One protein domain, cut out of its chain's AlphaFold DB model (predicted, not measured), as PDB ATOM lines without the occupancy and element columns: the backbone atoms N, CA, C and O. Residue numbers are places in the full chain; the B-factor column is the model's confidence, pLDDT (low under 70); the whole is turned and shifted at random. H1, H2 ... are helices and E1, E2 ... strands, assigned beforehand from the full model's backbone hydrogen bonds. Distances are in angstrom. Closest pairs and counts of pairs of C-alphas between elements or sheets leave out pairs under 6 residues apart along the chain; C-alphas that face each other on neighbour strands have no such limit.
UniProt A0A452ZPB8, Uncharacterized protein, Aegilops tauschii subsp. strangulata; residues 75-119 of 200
ATOM      1  N   GLY A  75     -28.723 -53.670  26.797       77.69
ATOM      2  CA  GLY A  75     -27.456 -53.223  26.221       77.69
ATOM      3  C   GLY A  75     -27.602 -51.885  25.483       77.69
ATOM      4  O   GLY A  75     -28.705 -51.390  25.254       77.69
ATOM      5  N   ILE A  76     -26.481 -51.286  25.067       86.31
ATOM      6  CA  ILE A  76     -26.495 -50.010  24.324       86.31
ATOM      7  C   ILE A  76     -27.304 -50.141  23.025       86.31
ATOM      8  O   ILE A  76     -28.141 -49.294  22.735       86.31
ATOM      9  N   GLU A  77     -27.088 -51.213  22.258       86.06
ATOM     10  CA  GLU A  77     -27.836 -51.446  21.018       86.06
ATOM     11  C   GLU A  77     -29.309 -51.783  21.278       86.06
ATOM     12  O   GLU A  77     -30.160 -51.317  20.528       86.06
ATOM     13  N   GLY A  78     -29.621 -52.513  22.357       84.94
ATOM     14  CA  GLY A  78     -31.007 -52.767  22.768       84.94
ATOM     15  C   GLY A  78     -31.778 -51.463  22.994       84.94
ATOM     16  O   GLY A  78     -32.834 -51.264  22.401       84.94
ATOM     17  N   ARG A  79     -31.168 -50.522  23.730       87.44
ATOM     18  CA  ARG A  79     -31.766 -49.211  24.038       87.44
ATOM     19  C   ARG A  79     -31.848 -48.273  22.843       87.44
ATOM     20  O   ARG A  79     -32.829 -47.557  22.666       87.44
ATOM     21  N   LEU A  80     -30.765 -48.182  22.073       91.75
ATOM     22  CA  LEU A  80     -30.597 -47.124  21.067       91.75
ATOM     23  C   LEU A  80     -30.933 -47.590  19.646       91.75
ATOM     24  O   LEU A  80     -31.097 -46.766  18.738       91.75
ATOM     25  N   GLY A  81     -31.066 -48.901  19.454       91.06
ATOM     26  CA  GLY A  81     -31.243 -49.555  18.169       91.06
ATOM     27  C   GLY A  81     -29.957 -49.632  17.346       91.06
ATOM     28  O   GLY A  81     -28.922 -49.036  17.657       91.06
ATOM     29  N   LYS A  82     -30.045 -50.351  16.226       92.19
ATOM     30  CA  LYS A  82     -28.948 -50.484  15.258       92.19
ATOM     31  C   LYS A  82     -28.497 -49.124  14.730       92.19
ATOM     32  O   LYS A  82     -29.287 -48.184  14.599       92.19
ATOM     33  N   ASN A  83     -27.215 -49.040  14.379       94.31
ATOM     34  CA  ASN A  83     -26.594 -47.847  13.797       94.31
ATOM     35  C   ASN A  83     -26.712 -46.584  14.675       94.31
ATOM     36  O   ASN A  83     -26.643 -45.465  14.160       94.31
ATOM     37  N   PHE A  84     -26.866 -46.736  15.998       94.81
ATOM     38  CA  PHE A  84     -27.012 -45.609  16.926       94.81
ATOM     39  C   PHE A  84     -25.868 -44.591  16.806       94.81
ATOM     40  O   PHE A  84     -26.122 -43.392  16.818       94.81
ATOM     41  N   LEU A  85     -24.626 -45.044  16.587       94.44
ATOM     42  CA  LEU A  85     -23.471 -44.157  16.384       94.44
ATOM     43  C   LEU A  85     -23.616 -43.248  15.157       94.44
ATOM     44  O   LEU A  85     -23.157 -42.111  15.178       94.44
ATOM     45  N   GLN A  86     -24.231 -43.730  14.076       95.81
ATOM     46  CA  GLN A  86     -24.433 -42.935  12.862       95.81
ATOM     47  C   GLN A  86     -25.571 -41.934  13.061       95.81
ATOM     48  O   GLN A  86     -25.435 -40.765  12.712       95.81
ATOM     49  N   ARG A  87     -26.673 -42.389  13.668       96.12
ATOM     50  CA  ARG A  87     -27.846 -41.557  13.971       96.12
ATOM     51  C   ARG A  87     -27.489 -40.415  14.916       96.12
ATOM     52  O   ARG A  87     -27.768 -39.266  14.607       96.12
ATOM     53  N   ILE A  88     -26.785 -40.712  16.008       96.25
ATOM     54  CA  ILE A  88     -26.403 -39.691  16.987       96.25
ATOM     55  C   ILE A  88     -25.397 -38.686  16.417       96.25
ATOM     56  O   ILE A  88     -25.505 -37.507  16.715       96.25
ATOM     57  N   LYS A  89     -24.471 -39.112  15.543       95.19
ATOM     58  CA  LYS A  89     -23.552 -38.196  14.843       95.19
ATOM     59  C   LYS A  89     -24.266 -37.283  13.850       95.19
ATOM     60  O   LYS A  89     -23.817 -36.167  13.623       95.19
ATOM     61  N   LYS A  90     -25.335 -37.774  13.221       95.62
ATOM     62  CA  LYS A  90     -26.123 -37.006  12.255       95.62
ATOM     63  C   LYS A  90     -27.030 -35.993  12.950       95.62
ATOM     64  O   LYS A  90     -27.067 -34.837  12.544       95.62
ATOM     65  N   ASP A  91     -27.750 -36.438  13.974       95.50
ATOM     66  CA  ASP A  91     -28.856 -35.685  14.570       95.50
ATOM     67  C   ASP A  91     -28.469 -35.019  15.911       95.50
ATOM     68  O   ASP A  91     -29.227 -34.224  16.460       95.50
ATOM     69  N   GLY A  92     -27.292 -35.339  16.463       95.19
ATOM     70  CA  GLY A  92     -26.777 -34.864  17.757       95.19
ATOM     71  C   GLY A  92     -27.366 -35.584  18.979       95.19
ATOM     72  O   GLY A  92     -26.817 -35.508  20.082       95.19
ATOM     73  N   TYR A  93     -28.479 -36.299  18.801       95.81
ATOM     74  CA  TYR A  93     -29.174 -37.016  19.863       95.81
ATOM     75  C   TYR A  93     -30.006 -38.195  19.341       95.81
ATOM     76  O   TYR A  93     -30.280 -38.321  18.149       95.81
ATOM     77  N   ILE A  94     -30.443 -39.054  20.262       96.38
ATOM     78  CA  ILE A  94     -31.453 -40.092  20.053       96.38
ATOM     79  C   ILE A  94     -32.501 -39.959  21.158       96.38
ATOM     80  O   ILE A  94     -32.172 -40.038  22.340       96.38
ATOM     81  N   ASP A  95     -33.763 -39.788  20.772       95.00
ATOM     82  CA  ASP A  95     -34.889 -39.882  21.701       95.00
ATOM     83  C   ASP A  95     -35.283 -41.346  21.880       95.00
ATOM     84  O   ASP A  95     -35.741 -41.996  20.934       95.00
ATOM     85  N   VAL A  96     -35.113 -41.857  23.097       92.06
ATOM     86  CA  VAL A  96     -35.555 -43.194  23.487       92.06
ATOM     87  C   VAL A  96     -37.037 -43.141  23.834       92.06
ATOM     88  O   VAL A  96     -37.527 -42.215  24.491       92.06
ATOM     89  N   ARG A  97     -37.771 -44.130  23.325       90.69
ATOM     90  CA  ARG A  97     -39.221 -44.247  23.454       90.69
ATOM     91  C   ARG A  97     -39.567 -45.660  23.892       90.69
ATOM     92  O   ARG A  97     -38.972 -46.611  23.395       90.69
ATOM     93  N   ASN A  98     -40.574 -45.795  24.748       87.00
ATOM     94  CA  ASN A  98     -41.050 -47.111  25.166       87.00
ATOM     95  C   ASN A  98     -41.809 -47.845  24.052       87.00
ATOM     96  O   ASN A  98     -42.110 -47.287  22.995       87.00
ATOM     97  N   LYS A  99     -42.229 -49.085  24.336       83.38
ATOM     98  CA  LYS A  99     -43.041 -49.930  23.435       83.38
ATOM     99  C   LYS A  99     -44.348 -49.272  22.955       83.38
ATOM    100  O   LYS A  99     -44.888 -49.676  21.934       83.38
ATOM    101  N   LYS A 100     -44.858 -48.253  23.663       90.69
ATOM    102  CA  LYS A 100     -46.051 -47.469  23.283       90.69
ATOM    103  C   LYS A 100     -45.704 -46.210  22.467       90.69
ATOM    104  O   LYS A 100     -46.581 -45.393  22.209       90.69
ATOM    105  N   GLY A 101     -44.436 -46.010  22.105       89.62
ATOM    106  CA  GLY A 101     -43.937 -44.846  21.366       89.62
ATOM    107  C   GLY A 101     -43.804 -43.561  22.195       89.62
ATOM    108  O   GLY A 101     -43.435 -42.510  21.654       89.62
ATOM    109  N   LYS A 102     -44.080 -43.616  23.504       93.25
ATOM    110  CA  LYS A 102     -43.968 -42.457  24.398       93.25
ATOM    111  C   LYS A 102     -42.493 -42.167  24.668       93.25
ATOM    112  O   LYS A 102     -41.742 -43.085  24.976       93.25
ATOM    113  N   PHE A 103     -42.110 -40.894  24.559       92.31
ATOM    114  CA  PHE A 103     -40.781 -40.411  24.937       92.31
ATOM    115  C   PHE A 103     -40.463 -40.760  26.394       92.31
ATOM    116  O   PHE A 103     -41.297 -40.528  27.273       92.31
ATOM    117  N   GLU A 104     -39.267 -41.296  26.625       89.62
ATOM    118  CA  GLU A 104     -38.752 -41.599  27.962       89.62
ATOM    119  C   GLU A 104     -37.576 -40.696  28.318       89.62
ATOM    120  O   GLU A 104     -37.625 -40.004  29.332       89.62
ATOM    121  N   TYR A 105     -36.539 -40.660  27.478       91.44
ATOM    122  CA  TYR A 105     -35.358 -39.828  27.699       91.44
ATOM    123  C   TYR A 105     -34.589 -39.575  26.400       91.44
ATOM    124  O   TYR A 105     -34.804 -40.234  25.382       91.44
ATOM    125  N   ARG A 106     -33.664 -38.613  26.442       93.81
ATOM    126  CA  ARG A 106     -32.782 -38.260  25.327       93.81
ATOM    127  C   ARG A 106     -31.348 -38.677  25.623       93.81
ATOM    128  O   ARG A 106     -30.818 -38.365  26.685       93.81
ATOM    129  N   VAL A 107     -30.707 -39.320  24.654       95.31
ATOM    130  CA  VAL A 107     -29.271 -39.614  24.657       95.31
ATOM    131  C   VAL A 107     -28.576 -38.645  23.712       95.31
ATOM    132  O   VAL A 107     -28.838 -38.661  22.515       95.31
ATOM    133  N   THR A 108     -27.708 -37.789  24.241       95.12
ATOM    134  CA  THR A 108     -26.836 -36.891  23.467       95.12
ATOM    135  C   THR A 108     -25.506 -37.566  23.144       95.12
ATOM    136  O   THR A 108     -25.117 -38.524  23.822       95.12
ATOM    137  N   GLU A 109     -24.776 -37.059  22.147       94.25
ATOM    138  CA  GLU A 109     -23.417 -37.537  21.845       94.25
ATOM    139  C   GLU A 109     -22.504 -37.505  23.084       94.25
ATOM    140  O   GLU A 109     -21.784 -38.468  23.345       94.25
ATOM    141  N   GLU A 110     -22.595 -36.444  23.889       93.25
ATOM    142  CA  GLU A 110     -21.865 -36.305  25.152       93.25
ATOM    143  C   GLU A 110     -22.200 -37.434  26.136       93.25
ATOM    144  O   GLU A 110     -21.302 -38.140  26.590       93.25
ATOM    145  N   SER A 111     -23.489 -37.663  26.409       93.31
ATOM    146  CA  SER A 111     -23.938 -38.702  27.348       93.31
ATOM    147  C   SER A 111     -23.570 -40.119  26.885       93.31
ATOM    148  O   SER A 111     -23.218 -40.989  27.685       93.31
ATOM    149  N   LEU A 112     -23.592 -40.366  25.570       93.62
ATOM    150  CA  LEU A 112     -23.145 -41.630  24.998       93.62
ATOM    151  C   LEU A 112     -21.629 -41.793  25.143       93.62
ATOM    152  O   LEU A 112     -21.158 -42.884  25.464       93.62
ATOM    153  N   ARG A 113     -20.858 -40.729  24.917       91.50
ATOM    154  CA  ARG A 113     -19.405 -40.759  25.080       91.50
ATOM    155  C   ARG A 113     -19.014 -40.996  26.533       91.50
ATOM    156  O   ARG A 113     -18.128 -41.811  26.770       91.50
ATOM    157  N   ASP A 114     -19.696 -40.361  27.483       91.31
ATOM    158  CA  ASP A 114     -19.514 -40.611  28.915       91.31
ATOM    159  C   ASP A 114     -19.734 -42.099  29.239       91.31
ATOM    160  O   ASP A 114     -18.819 -42.775  29.729       91.31
ATOM    161  N   ARG A 115     -20.863 -42.669  28.786       90.00
ATOM    162  CA  ARG A 115     -21.179 -44.102  28.929       90.00
ATOM    163  C   ARG A 115     -20.097 -45.028  28.371       90.00
ATOM    164  O   ARG A 115     -19.811 -46.068  28.969       90.00
ATOM    165  N   LEU A 116     -19.575 -44.707  27.187       88.94
ATOM    166  CA  LEU A 116     -18.572 -45.515  26.485       88.94
ATOM    167  C   LEU A 116     -17.167 -45.340  27.068       88.94
ATOM    168  O   LEU A 116     -16.343 -46.238  26.942       88.94
ATOM    169  N   SER A 117     -16.897 -44.208  27.719       89.62
ATOM    170  CA  SER A 117     -15.610 -43.913  28.355       89.62
ATOM    171  C   SER A 117     -15.429 -44.567  29.727       89.62
ATOM    172  O   SER A 117     -14.363 -44.454  30.327       89.62
ATOM    173  N   THR A 118     -16.461 -45.245  30.236       85.06
ATOM    174  CA  THR A 118     -16.393 -45.933  31.525       85.06
ATOM    175  C   THR A 118     -15.452 -47.130  31.440       85.06
ATOM    176  O   THR A 118     -15.780 -48.160  30.844       85.06
ATOM    177  N   ASP A 119     -14.294 -47.009  32.083       85.38
ATOM    178  CA  ASP A 119     -13.294 -48.070  32.141       85.38
ATOM    179  C   ASP A 119     -13.612 -49.081  33.251       85.38
ATOM    180  O   ASP A 119     -13.129 -49.007  34.382       85.38
TER     181      ASP A 119
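What this domain is: This is residues 75 to 119 of the 200 residues of an uncharacterized protein of Aegilops tauschii subsp. strangulata (UniProt A0A452ZPB8). A long two-stranded antiparallel hairpin, E1 and E2, has H1 and H2 packed on E1, while H3 follows at the end of E2. You have 45 printed residues with named elements in the order H1, H2, E1, E2, H3, of mixed class. The whole is compact, radius of gyration of the C-alphas 10.5 A, spanning 33 by 22 by 17 A.

How they stand to each other: Start at the hairpin of E1, residues 93 to 97, and E2, residues 103 to 108, where N 94 and O 107 are 2.8 A apart, within hydrogen-bond range. The closest C-alphas of E1 and H2, residues 84 to 91, are Ile 94 and Ile 88, 5.9 A apart. H3, residues 109 to 116, is close to H2 but not clearly touching, closest C-alphas Glu 109 and Ile 88, 6.1 A; their tilt is shallow, 18 degrees, opposite ways. For H1, residues 76 to 80, and E1, look to C-alphas Leu 80 and Val 96, the closest, 6.8 A. Every O i to N i+4 pair is within hydrogen-bond range in H1, H2 and H3.

Where its parts are: Find C-alpha 93 at (-29.174, -37.016, 19.863); E1 runs 12.9 A, E2 14.5 A. H3 ends at C-alpha 116, (-18.572, -45.515, 26.485).

The domain as a whole: The farthest C-alphas, Lys 100 and Asp 119, are 33.9 A apart. The printed part has no cut, and no printed residue is under 70 in pLDDT.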